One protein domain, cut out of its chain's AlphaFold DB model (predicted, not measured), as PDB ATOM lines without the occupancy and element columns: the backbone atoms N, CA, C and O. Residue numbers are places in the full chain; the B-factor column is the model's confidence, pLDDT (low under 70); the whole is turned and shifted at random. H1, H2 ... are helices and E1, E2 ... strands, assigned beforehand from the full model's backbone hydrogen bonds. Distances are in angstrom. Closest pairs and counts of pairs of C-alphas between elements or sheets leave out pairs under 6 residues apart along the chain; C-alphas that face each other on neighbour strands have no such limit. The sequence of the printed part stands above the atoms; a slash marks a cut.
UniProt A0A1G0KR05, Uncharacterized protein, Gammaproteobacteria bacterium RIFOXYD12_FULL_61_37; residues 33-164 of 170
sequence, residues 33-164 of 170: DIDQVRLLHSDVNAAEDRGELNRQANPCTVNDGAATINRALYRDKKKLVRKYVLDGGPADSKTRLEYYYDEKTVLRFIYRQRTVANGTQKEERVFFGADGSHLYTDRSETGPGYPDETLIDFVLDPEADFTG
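This is residues 33 to 164 of the 170 residues of an uncharacterized protein of Gammaproteobacteria bacterium RIFOXYD12_FULL_61_37 (UniProt A0A1G0KR05). The model is one broad, twisted sheet with a long helix, H1, laid across one face near one end of the strands, while a long link, residues 143 to 157, runs back over the opposite face to the short helix H2. E2 to E8 go back and forth in a meander, each strand the antiparallel neighbour of the one before, and E1 with E2 makes one edge of the sheet beside E3. The printed part has 132 residues with two named helices and eight named strands, in the order H1, E1 to E8, H2; the class is mixed, helices and strands. The whole is compact, with a radius of gyration of the C-alphas of 15.2 A, and spans 41 by 32 by 25 A.

H1, residues 33 to 49, is on the sheet of E1, 54 to 57, E2, 60 to 62, E3, 67 to 75, E4, 81 to 88, E5, 93 to 101, E6, 107 to 116, E7, 121 to 128, and E8, 134 to 142. Its height over the sheet is 8.9 A, and it runs across the strands, at 76 degrees to E4 on the local plane. It lies over E4 and E6 and only just over E7, where 3 of its C-alphas fall; its closest C-alphas to E6 are those of Val 37 and Arg 108, 6.2 A apart. E1 runs on into E2 at 38 degrees; both lie on one side of E3, E4 on the other side. Between the antiparallel neighbours E1 and E3, N 56 and O 73, 2.9 A apart, are within hydrogen-bond range, and in the hairpin E2 and E3, N 60 and O 69, 2.9 A apart, are within hydrogen-bond range. So are N 72 and O 85, 2.9 A, N 97 and O 86, 2.8 A, N 98 and O 111, 2.8 A, N 112 and O 124, 2.9 A, and N 125 and O 138, 2.9 A, in the successive hairpins from E3 and E4 to E7 and E8. H2, residues 158 to 163, is on the opposite face from H1, at a height over the sheet of 9.0 A, slantwise to the strands, and only just over E3 and E4, with 3 of its C-alphas falling on each. Its closest C-alphas to E4 are those of Pro 158 and Tyr 84, 6.6 A apart. In H1 and H2 every O i to N i+4 pair is within hydrogen-bond range.

H1 begins at C-alpha 33 (-36.487, -50.203, -32.731) and is 24.6 A long. E3 measures 26.3 A, E5 26.7 A, E6 27.2 A and E8 24.9 A; E8 ends at C-alpha 142 (-46.958, -24.635, -30.434). H2 ends at C-alpha 163 (-21.754, -35.007, -9.542).

The two C-alphas farthest apart, those of Lys 78 and Pro 144, are 45.0 A apart. The printed part has no cut. The link from E8 to H2, 15 residues, is long; the others are tight. Mean pLDDT of the printed part is 93.4, and residues 149 to 152 are under 70.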
ATOM      1  N   ASP A  33     -37.497 -50.779 -33.627       96.00
ATOM      2  CA  ASP A  33     -36.487 -50.203 -32.731       96.00
ATOM      3  C   ASP A  33     -37.028 -49.013 -31.925       96.00
ATOM      4  O   ASP A  33     -36.681 -48.851 -30.755       96.00
ATOM      5  N   ILE A  34     -37.930 -48.216 -32.508       97.56
ATOM      6  CA  ILE A  34     -38.607 -47.125 -31.797       97.56
ATOM      7  C   ILE A  34     -39.574 -47.704 -30.757       97.56
ATOM      8  O   ILE A  34     -39.636 -47.208 -29.630       97.56
ATOM      9  N   ASP A  35     -40.283 -48.786 -31.082       97.00
ATOM     10  CA  ASP A  35     -41.181 -49.461 -30.139       97.00
ATOM     11  C   ASP A  35     -40.439 -50.033 -28.929       97.00
ATOM     12  O   ASP A  35     -40.902 -49.883 -27.797       97.00
ATOM     13  N   GLN A  36     -39.248 -50.604 -29.123       97.81
ATOM     14  CA  GLN A  36     -38.402 -51.030 -28.005       97.81
ATOM     15  C   GLN A  36     -38.021 -49.863 -27.088       97.81
ATOM     16  O   GLN A  36     -38.019 -50.011 -25.865       97.81
ATOM     17  N   VAL A  37     -37.724 -48.691 -27.657       98.50
ATOM     18  CA  VAL A  37     -37.433 -47.484 -26.874       98.50
ATOM     19  C   VAL A  37     -38.671 -47.015 -26.101       98.50
ATOM     20  O   VAL A  37     -38.558 -46.651 -24.930       98.50
ATOM     21  N   ARG A  38     -39.866 -47.072 -26.703       98.44
ATOM     22  CA  ARG A  38     -41.131 -46.736 -26.021       98.44
ATOM     23  C   ARG A  38     -41.440 -47.685 -24.867       98.44
ATOM     24  O   ARG A  38     -41.865 -47.219 -23.810       98.44
ATOM     25  N   LEU A  39     -41.204 -48.984 -25.051       98.38
ATOM     26  CA  LEU A  39     -41.344 -49.983 -23.990       98.38
ATOM     27  C   LEU A  39     -40.390 -49.680 -22.834       98.38
ATOM     28  O   LEU A  39     -40.842 -49.570 -21.700       98.38
ATOM     29  N   LEU A  40     -39.110 -49.420 -23.120       98.62
ATOM     30  CA  LEU A  40     -38.142 -49.012 -22.098       98.62
ATOM     31  C   LEU A  40     -38.603 -47.760 -21.338       98.62
ATOM     32  O   LEU A  40     -38.563 -47.741 -20.109       98.62
ATOM     33  N   HIS A  41     -39.027 -46.716 -22.053       98.69
ATOM     34  CA  HIS A  41     -39.531 -45.483 -21.450       98.69
ATOM     35  C   HIS A  41     -40.722 -45.758 -20.516       98.69
ATOM     36  O   HIS A  41     -40.737 -45.301 -19.370       98.69
ATOM     37  N   SER A  42     -41.697 -46.540 -20.987       98.62
ATOM     38  CA  SER A  42     -42.867 -46.946 -20.206       98.62
ATOM     39  C   SER A  42     -42.469 -47.739 -18.961       98.62
ATOM     40  O   SER A  42     -42.934 -47.437 -17.865       98.62
ATOM     41  N   ASP A  43     -41.577 -48.717 -19.104       98.56
ATOM     42  CA  ASP A  43     -41.128 -49.579 -18.010       98.56
ATOM     43  C   ASP A  43     -40.382 -48.793 -16.930       98.56
ATOM     44  O   ASP A  43     -40.609 -49.010 -15.738       98.56
ATOM     45  N   VAL A  44     -39.516 -47.856 -17.330       98.81
ATOM     46  CA  VAL A  44     -38.766 -47.003 -16.398       98.81
ATOM     47  C   VAL A  44     -39.700 -46.069 -15.631       98.81
ATOM     48  O   VAL A  44     -39.575 -45.979 -14.410       98.81
ATOM     49  N   ASN A  45     -40.659 -45.418 -16.298       98.75
ATOM     50  CA  ASN A  45     -41.635 -44.569 -15.603       98.75
ATOM     51  C   ASN A  45     -42.541 -45.399 -14.684       98.75
ATOM     52  O   ASN A  45     -42.755 -45.032 -13.536       98.75
ATOM     53  N   ALA A  46     -42.990 -46.577 -15.121       98.69
ATOM     54  CA  ALA A  46     -43.786 -47.453 -14.270       98.69
ATOM     55  C   ALA A  46     -42.988 -47.950 -13.046       98.69
ATOM     56  O   ALA A  46     -43.553 -48.120 -11.966       98.69
ATOM     57  N   ALA A  47     -41.678 -48.187 -13.182       98.50
ATOM     58  CA  ALA A  47     -40.799 -48.510 -12.057       98.50
ATOM     59  C   ALA A  47     -40.600 -47.313 -11.107       98.50
ATOM     60  O   ALA A  47     -40.550 -47.507  -9.891       98.50
ATOM     61  N   GLU A  48     -40.515 -46.084 -11.633       98.38
ATOM     62  CA  GLU A  48     -40.535 -44.853 -10.828       98.38
ATOM     63  C   GLU A  48     -41.831 -44.764 -10.011       98.38
ATOM     64  O   GLU A  48     -41.768 -44.655  -8.786       98.38
ATOM     65  N   ASP A  49     -42.987 -44.910 -10.662       98.38
ATOM     66  CA  ASP A  49     -44.314 -44.810 -10.040       98.38
ATOM     67  C   ASP A  49     -44.542 -45.873  -8.956       98.38
ATOM     68  O   ASP A  49     -45.176 -45.615  -7.932       98.38
ATOM     69  N   ARG A  50     -43.985 -47.078  -9.145       98.31
ATOM     70  CA  ARG A  50     -44.010 -48.158  -8.144       98.31
ATOM     71  C   ARG A  50     -42.989 -47.980  -7.013       98.31
ATOM     72  O   ARG A  50     -42.943 -48.814  -6.109       98.31
ATOM     73  N   GLY A  51     -42.156 -46.937  -7.044       98.19
ATOM     74  CA  GLY A  51     -41.102 -46.708  -6.051       98.19
ATOM     75  C   GLY A  51     -39.950 -47.716  -6.127       98.19
ATOM     76  O   GLY A  51     -39.232 -47.925  -5.150       98.19
ATOM     77  N   GLU A  52     -39.765 -48.369  -7.275       98.44
ATOM     78  CA  GLU A  52     -38.704 -49.358  -7.495       98.44
ATOM     79  C   GLU A  52     -37.357 -48.710  -7.839       98.44
ATOM     80  O   GLU A  52     -36.320 -49.380  -7.779       98.44
ATOM     81  N   LEU A  53     -37.369 -47.415  -8.165       98.69
ATOM     82  CA  LEU A  53     -36.176 -46.621  -8.424       98.69
ATOM     83  C   LEU A  53     -35.782 -45.797  -7.195       98.69
ATOM     84  O   LEU A  53     -36.578 -45.060  -6.615       98.69
ATOM     85  N   ASN A  54     -34.509 -45.875  -6.816       98.56
ATOM     86  CA  ASN A  54     -33.926 -44.993  -5.821       98.56
ATOM     87  C   ASN A  54     -33.626 -43.631  -6.454       98.56
ATOM     88  O   ASN A  54     -32.767 -43.529  -7.332       98.56
ATOM     89  N   ARG A  55     -34.321 -42.597  -5.983       98.44
ATOM     90  CA  ARG A  55     -34.142 -41.214  -6.423       98.44
ATOM     91  C   ARG A  55     -33.128 -40.480  -5.546       98.44
ATOM     92  O   ARG A  55     -33.264 -40.454  -4.325       98.44
ATOM     93  N   GLN A  56     -32.174 -39.803  -6.176       98.50
ATOM     94  CA  GLN A  56     -31.270 -38.844  -5.541       98.50
ATOM     95  C   GLN A  56     -31.418 -37.479  -6.205       98.50
ATOM     96  O   GLN A  56     -31.424 -37.391  -7.428       98.50
ATOM     97  N   ALA A  57     -31.541 -36.421  -5.408       97.62
ATOM     98  CA  ALA A  57     -31.619 -35.051  -5.903       97.62
ATOM     99  C   ALA A  57     -30.328 -34.290  -5.593       97.62
ATOM    100  O   ALA A  57     -29.775 -34.442  -4.506       97.62
ATOM    101  N   ASN A  58     -29.886 -33.461  -6.535       96.00
ATOM    102  CA  ASN A  58     -28.731 -32.581  -6.386       96.00
ATOM    103  C   ASN A  58     -29.025 -31.216  -7.038       96.00
ATOM    104  O   ASN A  58     -28.519 -30.935  -8.133       96.00
ATOM    105  N   PRO A  59     -29.913 -30.401  -6.433       94.06
ATOM    106  CA  PRO A  59     -30.215 -29.077  -6.957       94.06
ATOM    107  C   PRO A  59     -28.957 -28.207  -6.937       94.06
ATOM    108  O   PRO A  59     -28.147 -28.283  -6.014       94.06
ATOM    109  N   CYS A  60     -28.798 -27.372  -7.953       90.69
ATOM    110  CA  CYS A  60     -27.692 -26.432  -8.049       90.69
ATOM    111  C   CYS A  60     -28.151 -25.114  -8.669       90.69
ATOM    112  O   CYS A  60     -29.209 -25.049  -9.293       90.69
ATOM    113  N   THR A  61     -27.374 -24.055  -8.469       90.56
ATOM    114  CA  THR A  61     -27.658 -22.728  -9.014       90.56
ATOM    115  C   THR A  61     -26.693 -22.383 -10.144       90.56
ATOM    116  O   THR A  61     -25.526 -22.774 -10.119       90.56
ATOM    117  N   VAL A  62     -27.188 -21.641 -11.133       86.44
ATOM    118  CA  VAL A  62     -26.415 -21.082 -12.254       86.44
ATOM    119  C   VAL A  62     -26.627 -19.571 -12.328       86.44
ATOM    120  O   VAL A  62     -27.485 -19.030 -11.622       86.44
ATOM    121  N   ASN A  63     -25.838 -18.888 -13.163       83.81
ATOM    122  CA  ASN A  63     -25.941 -17.443 -13.402       83.81
ATOM    123  C   ASN A  63     -25.896 -16.630 -12.100       83.81
ATOM    124  O   ASN A  63     -26.804 -15.860 -11.800       83.81
ATOM    125  N   ASP A  64     -24.874 -16.893 -11.278       83.94
ATOM    126  CA  ASP A  64     -24.659 -16.253  -9.972       83.94
ATOM    127  C   ASP A  64     -25.864 -16.348  -9.015       83.94
ATOM    128  O   ASP A  64     -26.079 -15.490  -8.160       83.94
ATOM    129  N   GLY A  65     -26.661 -17.416  -9.140       81.88
ATOM    130  CA  GLY A  65     -27.846 -17.646  -8.311       81.88
ATOM    131  C   GLY A  65     -29.164 -17.200  -8.939       81.88
ATOM    132  O   GLY A  65     -30.206 -17.374  -8.310       81.88
ATOM    133  N   ALA A  66     -29.152 -16.663 -10.161       83.06
ATOM    134  CA  ALA A  66     -30.362 -16.201 -10.839       83.06
ATOM    135  C   ALA A  66     -31.298 -17.343 -11.272       83.06
ATOM    136  O   ALA A  66     -32.497 -17.118 -11.431       83.06
ATOM    137  N   ALA A  67     -30.775 -18.560 -11.450       85.56
ATOM    138  CA  ALA A  67     -31.576 -19.725 -11.809       85.56
ATOM    139  C   ALA A  67     -31.165 -20.970 -11.013       85.56
ATOM    140  O   ALA A  67     -29.992 -21.175 -10.697       85.56
ATOM    141  N   THR A  68     -32.151 -21.821 -10.719       90.75
ATOM    142  CA  THR A  68     -31.957 -23.116 -10.056       90.75
ATOM    143  C   THR A  68     -32.231 -24.237 -11.043       90.75
ATOM    144  O   THR A  68     -33.278 -24.265 -11.690       90.75
ATOM    145  N   ILE A  69     -31.311 -25.193 -11.108       92.75
ATOM    146  CA  ILE A  69     -31.446 -26.430 -11.862       92.75
ATOM    147  C   ILE A  69     -31.625 -27.571 -10.870       92.75
ATOM    148  O   ILE A  69     -30.745 -27.885 -10.068       92.75
ATOM    149  N   ASN A  70     -32.780 -28.219 -10.936       95.25
ATOM    150  CA  ASN A  70     -33.067 -29.418 -10.174       95.25
ATOM    151  C   ASN A  70     -32.560 -30.627 -10.953       95.25
ATOM    152  O   ASN A  70     -33.121 -30.980 -11.988       95.25
ATOM    153  N   ARG A  71     -31.514 -31.274 -10.438       96.44
ATOM    154  CA  ARG A  71     -31.007 -32.538 -10.978       96.44
ATOM    155  C   ARG A  71     -31.554 -33.695 -10.161       96.44
ATOM    156  O   ARG A  71     -31.485 -33.654  -8.928       96.44
ATOM    157  N   ALA A  72     -32.075 -34.723 -10.818       98.19
ATOM    158  CA  ALA A  72     -32.536 -35.936 -10.158       98.19
ATOM    159  C   ALA A  72     -32.072 -37.186 -10.903       98.19
ATOM    160  O   ALA A  72     -32.343 -37.347 -12.090       98.19
ATOM    161  N   LEU A  73     -31.403 -38.081 -10.186       98.44
ATOM    162  CA  LEU A  73     -30.855 -39.323 -10.711       98.44
ATOM    163  C   LEU A  73     -31.605 -40.513 -10.113       98.44
ATOM    164  O   LEU A  73     -31.769 -40.604  -8.893       98.44
ATOM    165  N   TYR A  74     -32.062 -41.418 -10.971       98.75
ATOM    166  CA  TYR A  74     -32.894 -42.558 -10.606       98.75
ATOM    167  C   TYR A  74     -32.167 -43.853 -10.932       98.75
ATOM    168  O   TYR A  74     -31.809 -44.108 -12.087       98.75
ATOM    169  N   ARG A  75     -31.964 -44.684  -9.909       98.75
ATOM    170  CA  ARG A  75     -31.253 -45.959 -10.031       98.75
ATOM    171  C   ARG A  75     -32.133 -47.137  -9.681       98.75
ATOM    172  O   ARG A  75     -32.928 -47.059  -8.750       98.75
ATOM    173  N   ASP A  76     -31.941 -48.247 -10.373       98.38
ATOM    174  CA  ASP A  76     -32.601 -49.498 -10.019       98.38
ATOM    175  C   ASP A  76     -31.954 -50.184  -8.796       98.38
ATOM    176  O   ASP A  76     -31.010 -49.691  -8.162       98.38
ATOM    177  N   LYS A  77     -32.457 -51.376  -8.455       97.75
ATOM    178  CA  LYS A  77     -31.939 -52.200  -7.350       97.75
ATOM    179  C   LYS A  77     -30.495 -52.670  -7.568       97.75
ATOM    180  O   LYS A  77     -29.805 -52.930  -6.584       97.75
ATOM    181  N   LYS A  78     -30.032 -52.751  -8.822       97.94
ATOM    182  CA  LYS A  78     -28.644 -53.074  -9.195       97.94
ATOM    183  C   LYS A  78     -27.731 -51.841  -9.157       97.94
ATOM    184  O   LYS A  78     -26.551 -51.966  -9.459       97.94
ATOM    185  N   LYS A  79     -28.255 -50.678  -8.744       97.88
ATOM    186  CA  LYS A  79     -27.559 -49.380  -8.712       97.88
ATOM    187  C   LYS A  79     -27.206 -48.837 -10.097       97.88
ATOM    188  O   LYS A  79     -26.379 -47.938 -10.189       97.88
ATOM    189  N   LEU A  80     -27.858 -49.325 -11.149       98.31
ATOM    190  CA  LEU A  80     -27.680 -48.799 -12.498       98.31
ATOM    191  C   LEU A  80     -28.605 -47.604 -12.707       98.31
ATOM    192  O   LEU A  80     -29.767 -47.642 -12.293       98.31
ATOM    193  N   VAL A  81     -28.099 -46.544 -13.341       98.50
ATOM    194  CA  VAL A  81     -28.917 -45.386 -13.719       98.50
ATOM    195  C   VAL A  81     -29.922 -45.815 -14.780       98.50
ATOM    196  O   VAL A  81     -29.544 -46.399 -15.789       98.50
ATOM    197  N   ARG A  82     -31.201 -45.517 -14.542       98.75
ATOM    198  CA  ARG A  82     -32.306 -45.795 -15.477       98.75
ATOM    199  C   ARG A  82     -32.972 -44.533 -15.994       98.75
ATOM    200  O   ARG A  82     -33.480 -44.533 -17.111       98.75
ATOM    201  N   LYS A  83     -32.932 -43.457 -15.205       98.75
ATOM    202  CA  LYS A  83     -33.455 -42.144 -15.577       98.75
ATOM    203  C   LYS A  83     -32.614 -41.032 -14.963       98.75
ATOM    204  O   LYS A  83     -32.180 -41.134 -13.813       98.75
ATOM    205  N   TYR A  84     -32.406 -39.967 -15.722       98.38
ATOM    206  CA  TYR A  84     -31.792 -38.731 -15.253       98.38
ATOM    207  C   TYR A  84     -32.652 -37.547 -15.679       98.38
ATOM    208  O   TYR A  84     -33.115 -37.504 -16.813       98.38
ATOM    209  N   VAL A  85     -32.907 -36.618 -14.762       97.56
ATOM    210  CA  VAL A  85     -33.786 -35.471 -14.991       97.56
ATOM    211  C   VAL A  85     -33.046 -34.185 -14.673       97.56
ATOM    212  O   VAL A  85     -32.477 -34.054 -13.586       97.56
ATOM    213  N   LEU A  86     -33.127 -33.229 -15.594       95.19
ATOM    214  CA  LEU A  86     -32.762 -31.834 -15.384       95.19
ATOM    215  C   LEU A  86     -34.031 -30.988 -15.513       95.19
ATOM    216  O   LEU A  86     -34.735 -31.082 -16.512       95.19
ATOM    217  N   ASP A  87     -34.345 -30.177 -14.509       94.00
ATOM    218  CA  ASP A  87     -35.545 -29.332 -14.506       94.00
ATOM    219  C   ASP A  87     -35.198 -27.947 -13.957       94.00
ATOM    220  O   ASP A  87     -34.831 -27.799 -12.786       94.00
ATOM    221  N   GLY A  88     -35.264 -26.934 -14.812       91.12
ATOM    222  CA  GLY A  88     -34.884 -25.571 -14.470       91.12
ATOM    223  C   GLY A  88     -34.894 -24.648 -15.679       91.12
ATOM    224  O   GLY A  88     -35.323 -25.016 -16.766       91.12
ATOM    225  N   GLY A  89     -34.440 -23.421 -15.479       83.62
ATOM    226  CA  GLY A  89     -34.398 -22.405 -16.522       83.62
ATOM    227  C   GLY A  89     -34.479 -21.000 -15.929       83.62
ATOM    228  O   GLY A  89     -34.703 -20.857 -14.720       83.62
ATOM    229  N   PRO A  90     -34.249 -19.967 -16.751       81.56
ATOM    230  CA  PRO A  90     -34.390 -18.577 -16.340       81.56
ATOM    231  C   PRO A  90     -35.855 -18.212 -16.038       81.56
ATOM    232  O   PRO A  90     -36.786 -18.975 -16.266       81.56
ATOM    233  N   ALA A  91     -36.094 -17.018 -15.497       80.88
ATOM    234  CA  ALA A  91     -37.435 -16.615 -15.054       80.88
ATOM    235  C   ALA A  91     -38.500 -16.595 -16.173       80.88
ATOM    236  O   ALA A  91     -39.690 -16.736 -15.896       80.88
ATOM    237  N   ASP A  92     -38.088 -16.408 -17.426       86.19
ATOM    238  CA  ASP A  92     -38.954 -16.291 -18.600       86.19
ATOM    239  C   ASP A  92     -39.085 -17.594 -19.405       86.19
ATOM    240  O   ASP A  92     -39.884 -17.655 -20.347       86.19
ATOM    241  N   SER A  93     -38.350 -18.649 -19.040       87.56
ATOM    242  CA  SER A  93     -38.491 -19.960 -19.663       87.56
ATOM    243  C   SER A  93     -38.126 -21.113 -18.734       87.56
ATOM    244  O   SER A  93     -37.199 -21.053 -17.939       87.56
ATOM    245  N   LYS A  94     -38.862 -22.212 -18.859       90.25
ATOM    246  CA  LYS A  94     -38.626 -23.435 -18.100       90.25
ATOM    247  C   LYS A  94     -38.317 -24.569 -19.060       90.25
ATOM    248  O   LYS A  94     -39.100 -24.811 -19.978       90.25
ATOM    249  N   THR A  95     -37.231 -25.282 -18.801       91.56
ATOM    250  CA  THR A  95     -36.818 -26.472 -19.538       91.56
ATOM    251  C   THR A  95     -36.823 -27.679 -18.611       91.56
ATOM    252  O   THR A  95     -36.414 -27.624 -17.449       91.56
ATOM    253  N   ARG A  96     -37.314 -28.793 -19.141       94.62
ATOM    254  CA  ARG A  96     -37.254 -30.099 -18.510       94.62
ATOM    255  C   ARG A  96     -36.682 -31.098 -19.502       94.62
ATOM    256  O   ARG A  96     -37.202 -31.239 -20.603       94.62
ATOM    257  N   LEU A  97     -35.622 -31.779 -19.094       95.31
ATOM    258  CA  LEU A  97     -34.944 -32.833 -19.837       95.31
ATOM    259  C   LEU A  97     -35.034 -34.128 -19.042       95.31
ATOM    260  O   LEU A  97     -34.689 -34.160 -17.860       95.31
ATOM    261  N   GLU A  98     -35.466 -35.194 -19.697       97.81
ATOM    262  CA  GLU A  98     -35.511 -36.539 -19.141       97.81
ATOM    263  C   GLU A  98     -34.725 -37.483 -20.050       97.81
ATOM    264  O   GLU A  98     -35.067 -37.670 -21.215       97.81
ATOM    265  N   TYR A  99     -33.669 -38.077 -19.507       98.44
ATOM    266  CA  TYR A  99     -32.808 -39.049 -20.172       98.44
ATOM    267  C   TYR A  99     -33.122 -40.440 -19.637       98.44
ATOM    268  O   TYR A  99     -33.188 -40.627 -18.420       98.44
ATOM    269  N   TYR A 100     -33.261 -41.421 -20.524       98.75
ATOM    270  CA  TYR A 100     -33.586 -42.800 -20.167       98.75
ATOM    271  C   TYR A 100     -32.511 -43.759 -20.652       98.75
ATOM    272  O   TYR A 100     -32.093 -43.713 -21.813       98.75
ATOM    273  N   TYR A 101     -32.125 -44.667 -19.761       98.69
ATOM    274  CA  TYR A 101     -31.027 -45.598 -19.975       98.69
ATOM    275  C   TYR A 101     -31.505 -47.043 -19.833       98.69
ATOM    276  O   TYR A 101     -32.357 -47.368 -18.991       98.69
ATOM    277  N   ASP A 102     -30.949 -47.924 -20.659       98.44
ATOM    278  CA  ASP A 102     -31.195 -49.358 -20.538       98.44
ATOM    279  C   ASP A 102     -30.346 -50.017 -19.436       98.44
ATOM    280  O   ASP A 102     -29.607 -49.372 -18.693       98.44
ATOM    281  N   GLU A 103     -30.471 -51.337 -19.300       97.25
ATOM    282  CA  GLU A 103     -29.750 -52.119 -18.288       97.25
ATOM    283  C   GLU A 103     -28.232 -52.182 -18.504       97.25
ATOM    284  O   GLU A 103     -27.514 -52.686 -17.643       97.25
ATOM    285  N   LYS A 104     -27.729 -51.692 -19.640       96.69
ATOM    286  CA  LYS A 104     -26.298 -51.549 -19.928       96.69
ATOM    287  C   LYS A 104     -25.844 -50.097 -19.789       96.69
ATOM    288  O   LYS A 104     -24.754 -49.761 -20.245       96.69
ATOM    289  N   THR A 105     -26.678 -49.242 -19.190       96.06
ATOM    290  CA  THR A 105     -26.461 -47.796 -19.047       96.06
ATOM    291  C   THR A 105     -26.268 -47.071 -20.381       96.06
ATOM    292  O   THR A 105     -25.661 -46.007 -20.424       96.06
ATOM    293  N   VAL A 106     -26.794 -47.623 -21.478       98.00
ATOM    294  CA  VAL A 106     -26.795 -46.955 -22.785       98.00
ATOM    295  C   VAL A 106     -27.976 -45.993 -22.832       98.00
ATOM    296  O   VAL A 106     -29.082 -46.358 -22.433       98.00
ATOM    297  N   LEU A 107     -27.754 -44.768 -23.312       98.44
ATOM    298  CA  LEU A 107     -28.813 -43.786 -23.546       98.44
ATOM    299  C   LEU A 107     -29.726 -44.268 -24.679       98.44
ATOM    300  O   LEU A 107     -29.254 -44.581 -25.768       98.44
ATOM    301  N   ARG A 108     -31.034 -44.331 -24.418       98.56
ATOM    302  CA  ARG A 108     -32.033 -44.868 -25.359       98.56
ATOM    303  C   ARG A 108     -33.117 -43.873 -25.733       98.56
ATOM    304  O   ARG A 108     -33.670 -43.969 -26.826       98.56
ATOM    305  N   PHE A 109     -33.415 -42.925 -24.849       98.44
ATOM    306  CA  PHE A 109     -34.449 -41.926 -25.088       98.44
ATOM    307  C   PHE A 109     -34.141 -40.611 -24.382       98.44
ATOM    308  O   PHE A 109     -33.664 -40.614 -23.245       98.44
ATOM    309  N   ILE A 110     -34.465 -39.503 -25.044       97.81
ATOM    310  CA  ILE A 110     -34.520 -38.173 -24.441       97.81
ATOM    311  C   ILE A 110     -35.909 -37.599 -24.679       97.81
ATOM    312  O   ILE A 110     -36.388 -37.590 -25.814       97.81
ATOM    313  N   TYR A 111     -36.510 -37.073 -23.619       96.81
ATOM    314  CA  TYR A 111     -37.667 -36.198 -23.701       96.81
ATOM    315  C   TYR A 111     -37.290 -34.803 -23.211       96.81
ATOM    316  O   TYR A 111     -36.876 -34.635 -22.064       96.81
ATOM    317  N   ARG A 112     -37.426 -33.803 -24.080       94.31
ATOM    318  CA  ARG A 112     -37.216 -32.390 -23.757       94.31
ATOM    319  C   ARG A 112     -38.548 -31.668 -23.873       94.31
ATOM    320  O   ARG A 112     -39.222 -31.769 -24.895       94.31
ATOM    321  N   GLN A 113     -38.889 -30.894 -22.855       94.12
ATOM    322  CA  GLN A 113     -40.003 -29.960 -22.876       94.12
ATOM    323  C   GLN A 113     -39.495 -28.575 -22.497       94.12
ATOM    324  O   GLN A 113     -38.805 -28.418 -21.489       94.12
ATOM    325  N   ARG A 114     -39.857 -27.562 -23.282       91.88
ATOM    326  CA  ARG A 114     -39.577 -26.164 -22.967       91.88
ATOM    327  C   ARG A 114     -40.839 -25.333 -23.059       91.88
ATOM    328  O   ARG A 114     -41.547 -25.396 -24.058       91.88
ATOM    329  N   THR A 115     -41.057 -24.509 -22.046       92.75
ATOM    330  CA  THR A 115     -42.149 -23.542 -21.991       92.75
ATOM    331  C   THR A 115     -41.565 -22.152 -21.832       92.75
ATOM    332  O   THR A 115     -40.724 -21.931 -20.964       92.75
ATOM    333  N   VAL A 116     -42.015 -21.209 -22.651       92.12
ATOM    334  CA  VAL A 116     -41.583 -19.807 -22.614       92.12
ATOM    335  C   VAL A 116     -42.760 -18.926 -22.200       92.12
ATOM    336  O   VAL A 116     -43.913 -19.230 -22.506       92.12
ATOM    337  N   ALA A 117     -42.488 -17.811 -21.521       92.69
ATOM    338  CA  ALA A 117     -43.500 -16.886 -21.008       92.69
ATOM    339  C   ALA A 117     -44.463 -16.333 -22.079       92.69
ATOM    340  O   ALA A 117     -45.596 -15.981 -21.757       92.69
ATOM    341  N   ASN A 118     -44.059 -16.295 -23.356       92.88
ATOM    342  CA  ASN A 118     -44.929 -15.894 -24.467       92.88
ATOM    343  C   ASN A 118     -45.965 -16.970 -24.868       92.88
ATOM    344  O   ASN A 118     -46.693 -16.782 -25.840       92.88
ATOM    345  N   GLY A 119     -46.024 -18.096 -24.151       93.25
ATOM    346  CA  GLY A 119     -46.927 -19.213 -24.425       93.25
ATOM    347  C   GLY A 119     -46.371 -20.247 -25.404       93.25
ATOM    348  O   GLY A 119     -47.067 -21.217 -25.695       93.25
ATOM    349  N   THR A 120     -45.141 -20.075 -25.901       94.50
ATOM    350  CA  THR A 120     -44.492 -21.077 -26.756       94.50
ATOM    351  C   THR A 120     -44.177 -22.330 -25.955       94.50
ATOM    352  O   THR A 120     -43.579 -22.250 -24.877       94.50
ATOM    353  N   GLN A 121     -44.542 -23.484 -26.505       94.69
ATOM    354  CA  GLN A 121     -44.166 -24.793 -25.988       94.69
ATOM    355  C   GLN A 121     -43.442 -25.571 -27.078       94.69
ATOM    356  O   GLN A 121     -43.950 -25.684 -28.193       94.69
ATOM    357  N   LYS A 122     -42.268 -26.106 -26.744       93.62
ATOM    358  CA  LYS A 122     -41.497 -26.999 -27.610       93.62
ATOM    359  C   LYS A 122     -41.369 -28.354 -26.937       93.62
ATOM    360  O   LYS A 122     -41.010 -28.419 -25.760       93.62
ATOM    361  N   GLU A 123     -41.619 -29.416 -27.688       94.56
ATOM    362  CA  GLU A 123     -41.323 -30.783 -27.275       94.56
ATOM    363  C   GLU A 123     -40.367 -31.423 -28.272       94.56
ATOM    364  O   GLU A 123     -40.478 -31.241 -29.485       94.56
ATOM    365  N   GLU A 124     -39.436 -32.210 -27.752       94.06
ATOM    366  CA  GLU A 124     -38.531 -33.007 -28.562       94.06
ATOM    367  C   GLU A 124     -38.378 -34.401 -27.957       94.06
ATOM    368  O   GLU A 124     -38.216 -34.573 -26.745       94.06
ATOM    369  N   ARG A 125     -38.447 -35.406 -28.829       96.19
ATOM    370  CA  ARG A 125     -38.285 -36.824 -28.515       96.19
ATOM    371  C   ARG A 125     -37.143 -37.360 -29.358       96.19
ATOM    372  O   ARG A 125     -37.242 -37.382 -30.582       96.19
ATOM    373  N   VAL A 126     -36.070 -37.797 -28.713       96.81
ATOM    374  CA  VAL A 126     -34.886 -38.335 -29.394       96.81
ATOM    375  C   VAL A 126     -34.763 -39.811 -29.069       96.81
ATOM    376  O   VAL A 126     -34.711 -40.184 -27.898       96.81
ATOM    377  N   PHE A 127     -34.718 -40.646 -30.099       97.44
ATOM    378  CA  PHE A 127     -34.680 -42.098 -29.981       97.44
ATOM    379  C   PHE A 127     -33.298 -42.624 -30.353       97.44
ATOM    380  O   PHE A 127     -32.718 -42.183 -31.348       97.44
ATOM    381  N   PHE A 128     -32.799 -43.594 -29.583       97.19
ATOM    382  CA  PHE A 128     -31.492 -44.206 -29.805       97.19
ATOM    383  C   PHE A 128     -31.551 -45.738 -29.824       97.19
ATOM    384  O   PHE A 128     -32.335 -46.381 -29.111       97.19
ATOM    385  N   GLY A 129     -30.680 -46.321 -30.643       96.44
ATOM    386  CA  GLY A 129     -30.503 -47.753 -30.817       96.44
ATOM    387  C   GLY A 129     -29.871 -48.406 -29.597       96.44
ATOM    388  O   GLY A 129     -29.401 -47.747 -28.672       96.44
ATOM    389  N   ALA A 130     -29.850 -49.738 -29.586       96.56
ATOM    390  CA  ALA A 130     -29.241 -50.511 -28.499       96.56
ATOM    391  C   ALA A 130     -27.716 -50.324 -28.383       96.56
ATOM    392  O   ALA A 130     -27.125 -50.689 -27.369       96.56
ATOM    393  N   ASP A 131     -27.086 -49.773 -29.418       95.38
ATOM    394  CA  ASP A 131     -25.682 -49.369 -29.461       95.38
ATOM    395  C   ASP A 131     -25.472 -47.879 -29.123       95.38
ATOM    396  O   ASP A 131     -24.339 -47.403 -29.139       95.38
ATOM    397  N   GLY A 132     -26.545 -47.141 -28.814       95.31
ATOM    398  CA  GLY A 132     -26.517 -45.701 -28.561       95.31
ATOM    399  C   GLY A 132     -26.495 -44.840 -29.826       95.31
ATOM    400  O   GLY A 132     -26.374 -43.620 -29.718       95.31
ATOM    401  N   SER A 133     -26.614 -45.433 -31.020       94.88
ATOM    402  CA  SER A 133     -26.742 -44.674 -32.266       94.88
ATOM    403  C   SER A 133     -28.055 -43.893 -32.300       94.88
ATOM    404  O   SER A 133     -29.079 -44.343 -31.791       94.88
ATOM    405  N   HIS A 134     -28.039 -42.699 -32.890       94.94
ATOM    406  CA  HIS A 134     -29.263 -41.935 -33.128       94.94
ATOM    407  C   HIS A 134     -30.145 -42.667 -34.146       94.94
ATOM    408  O   HIS A 134     -29.666 -43.065 -35.205       94.94
ATOM    409  N   LEU A 135     -31.425 -42.843 -33.813       95.31
ATOM    410  CA  LEU A 135     -32.421 -43.461 -34.691       95.31
ATOM    411  C   LEU A 135     -33.311 -42.413 -35.347       95.31
ATOM    412  O   LEU A 135     -33.533 -42.444 -36.554       95.31
ATOM    413  N   TYR A 136     -33.882 -41.522 -34.534       96.38
ATOM    414  CA  TYR A 136     -34.875 -40.559 -34.993       96.38
ATOM    415  C   TYR A 136     -35.061 -39.423 -33.986       96.38
ATOM    416  O   TYR A 136     -34.863 -39.604 -32.782       96.38
ATOM    417  N   THR A 137     -35.491 -38.261 -34.477       95.38
ATOM    418  CA  THR A 137     -35.908 -37.127 -33.647       95.38
ATOM    419  C   THR A 137     -37.277 -36.636 -34.100       95.38
ATOM    420  O   THR A 137     -37.440 -36.224 -35.246       95.38
ATOM    421  N   ASP A 138     -38.240 -36.647 -33.183       94.75
ATOM    422  CA  ASP A 138     -39.561 -36.040 -33.348       94.75
ATOM    423  C   ASP A 138     -39.598 -34.694 -32.611       94.75
ATOM    424  O   ASP A 138     -39.124 -34.591 -31.477       94.75
ATOM    425  N   ARG A 139     -40.134 -33.658 -33.262       94.38
ATOM    426  CA  ARG A 139     -40.209 -32.290 -32.731       94.38
ATOM    427  C   ARG A 139     -41.597 -31.727 -32.941       94.38
ATOM    428  O   ARG A 139     -42.139 -31.807 -34.041       94.38
ATOM    429  N   SER A 140     -42.117 -31.063 -31.919       93.50
ATOM    430  CA  SER A 140     -43.325 -30.259 -32.029       93.50
ATOM    431  C   SER A 140     -43.116 -28.892 -31.386       93.50
ATOM    432  O   SER A 140     -42.396 -28.733 -30.401       93.50
ATOM    433  N   GLU A 141     -43.748 -27.881 -31.973       94.56
ATOM    434  CA  GLU A 141     -43.799 -26.532 -31.430       94.56
ATOM    435  C   GLU A 141     -45.236 -26.024 -31.518       94.56
ATOM    436  O   GLU A 141     -45.936 -26.245 -32.509       94.56
ATOM    437  N   THR A 142     -45.680 -25.343 -30.467       95.56
ATOM    438  CA  THR A 142     -46.958 -24.635 -30.434       95.56
ATOM    439  C   THR A 142     -46.759 -23.240 -29.850       95.56
ATOM    440  O   THR A 142     -45.859 -23.021 -29.040       95.56
ATOM    441  N   GLY A 143     -47.608 -22.291 -30.250       94.94
ATOM    442  CA  GLY A 143     -47.554 -20.905 -29.781       94.94
ATOM    443  C   GLY A 143     -46.824 -19.952 -30.739       94.94
ATOM    444  O   GLY A 143     -46.657 -20.276 -31.914       94.94
ATOM    445  N   PRO A 144     -46.441 -18.749 -30.268       93.38
ATOM    446  CA  PRO A 144     -45.878 -17.695 -31.122       93.38
ATOM    447  C   PRO A 144     -44.469 -17.969 -31.668       93.38
ATOM    448  O   PRO A 144     -44.012 -17.240 -32.546       93.38
ATOM    449  N   GLY A 145     -43.782 -18.979 -31.134       89.62
ATOM    450  CA  GLY A 145     -42.400 -19.311 -31.457       89.62
ATOM    451  C   GLY A 145     -41.388 -18.628 -30.537       89.62
ATOM    452  O   GLY A 145     -41.682 -17.656 -29.829       89.62
ATOM    453  N   TYR A 146     -40.169 -19.164 -30.527       81.31
ATOM    454  CA  TYR A 146     -39.041 -18.618 -29.770       81.31
ATOM    455  C   TYR A 146     -37.739 -18.842 -30.555       81.31
ATOM    456  O   TYR A 146     -37.485 -19.993 -30.940       81.31
ATOM    457  N   PRO A 147     -36.955 -17.777 -30.829       74.06
ATOM    458  CA  PRO A 147     -35.716 -17.868 -31.587       74.06
ATOM    459  C   PRO A 147     -34.647 -18.513 -30.710       74.06
ATOM    460  O   PRO A 147     -34.002 -17.850 -29.907       74.06
ATOM    461  N   ASP A 148     -34.506 -19.824 -30.843       71.38
ATOM    462  CA  ASP A 148     -33.444 -20.577 -30.199       71.38
ATOM    463  C   ASP A 148     -33.061 -21.767 -31.073       71.38
ATOM    464  O   ASP A 148     -33.936 -22.437 -31.641       71.38
ATOM    465  N   GLU A 149     -31.758 -22.002 -31.196       62.12
ATOM    466  CA  GLU A 149     -31.217 -23.156 -31.898       62.12
ATOM    467  C   GLU A 149     -31.222 -24.337 -30.934       62.12
ATOM    468  O   GLU A 149     -30.672 -24.289 -29.839       62.12
ATOM    469  N   THR A 150     -31.885 -25.424 -31.322       61.66
ATOM    470  CA  THR A 150     -31.983 -26.613 -30.474       61.66
ATOM    471  C   THR A 150     -30.620 -27.303 -30.401       61.66
ATOM    472  O   THR A 150     -30.291 -28.120 -31.260       61.66
ATOM    473  N   LEU A 151     -29.818 -26.981 -29.387       55.66
ATOM    474  CA  LEU A 151     -28.622 -27.742 -29.041       55.66
ATOM    475  C   LEU A 151     -29.043 -28.857 -28.081       55.66
ATOM    476  O   LEU A 151     -29.424 -28.633 -26.929       55.66
ATOM    477  N   ILE A 152     -29.070 -30.088 -28.586       62.28
ATOM    478  CA  ILE A 152     -29.320 -31.253 -27.742       62.28
ATOM    479  C   ILE A 152     -28.003 -31.621 -27.074       62.28
ATOM    480  O   ILE A 152     -27.088 -32.096 -27.744       62.28
ATOM    481  N   ASP A 153     -27.928 -31.456 -25.755       75.44
ATOM    482  CA  ASP A 153     -26.850 -32.037 -24.965       75.44
ATOM    483  C   ASP A 153     -27.207 -33.479 -24.596       75.44
ATOM    484  O   ASP A 153     -28.152 -33.751 -23.843       75.44
ATOM    485  N   PHE A 154     -26.440 -34.421 -25.145       88.56
ATOM    486  CA  PHE A 154     -26.506 -35.830 -24.779       88.56
ATOM    487  C   PHE A 154     -25.714 -36.070 -23.494       88.56
ATOM    488  O   PHE A 154     -24.511 -35.812 -23.433       88.56
ATOM    489  N   VAL A 155     -26.364 -36.629 -22.477       93.56
ATOM    490  CA  VAL A 155     -25.688 -37.059 -21.252       93.56
ATOM    491  C   VAL A 155     -25.370 -38.547 -21.386       93.56
ATOM    492  O   VAL A 155     -26.225 -39.396 -21.170       93.56
ATOM    493  N   LEU A 156     -24.147 -38.870 -21.812       94.19
ATOM    494  CA  LEU A 156     -23.702 -40.267 -21.952       94.19
ATOM    495  C   LEU A 156     -23.224 -40.867 -20.624       94.19
ATOM    496  O   LEU A 156     -23.336 -42.072 -20.420       94.19
ATOM    497  N   ASP A 157     -22.722 -40.024 -19.720       96.06
ATOM    498  CA  ASP A 157     -22.348 -40.394 -18.356       96.06
ATOM    499  C   ASP A 157     -23.188 -39.579 -17.354       96.06
ATOM    500  O   ASP A 157     -22.805 -38.470 -16.963       96.06
ATOM    501  N   PRO A 158     -24.369 -40.089 -16.958       96.56
ATOM    502  CA  PRO A 158     -25.250 -39.380 -16.035       96.56
ATOM    503  C   PRO A 158     -24.686 -39.259 -14.619       96.56
ATOM    504  O   PRO A 158     -25.083 -38.359 -13.885       96.56
ATOM    505  N   GLU A 159     -23.766 -40.135 -14.215       96.88
ATOM    506  CA  GLU A 159     -23.129 -40.071 -12.897       96.88
ATOM    507  C   GLU A 159     -22.135 -38.908 -12.833       96.88
ATOM    508  O   GLU A 159     -22.144 -38.106 -11.887       96.88
ATOM    509  N   ALA A 160     -21.304 -38.783 -13.871       96.12
ATOM    510  CA  ALA A 160     -20.360 -37.684 -13.998       96.12
ATOM    511  C   ALA A 160     -21.083 -36.336 -14.115       96.12
ATOM    512  O   ALA A 160     -20.683 -35.376 -13.460       96.12
ATOM    513  N   ASP A 161     -22.178 -36.257 -14.879       95.12
ATOM    514  CA  ASP A 161     -22.953 -35.015 -14.987       95.12
ATOM    515  C   ASP A 161     -23.659 -34.647 -13.667       95.12
ATOM    516  O   ASP A 161     -23.627 -33.494 -13.225       95.12
ATOM    517  N   PHE A 162     -24.230 -35.636 -12.974       95.75
ATOM    518  CA  PHE A 162     -24.928 -35.422 -11.706       95.75
ATOM    519  C   PHE A 162     -24.007 -34.928 -10.582       95.75
ATOM    520  O   PHE A 162     -24.431 -34.132  -9.739       95.75
ATOM    521  N   THR A 163     -22.759 -35.399 -10.549       95.31
ATOM    522  CA  THR A 163     -21.754 -35.007  -9.542       95.31
ATOM    523  C   THR A 163     -20.889 -33.825  -9.981       95.31
ATOM    524  O   THR A 163     -20.283 -33.160  -9.140       95.31
ATOM    525  N   GLY A 164     -20.859 -33.549 -11.283       93.00
ATOM    526  CA  GLY A 164     -20.097 -32.479 -11.900       93.00
ATOM    527  C   GLY A 164     -20.624 -31.068 -11.611       93.00
ATOM    528  O   GLY A 164     -21.643 -30.880 -10.923       93.00
TER     529      GLY A 164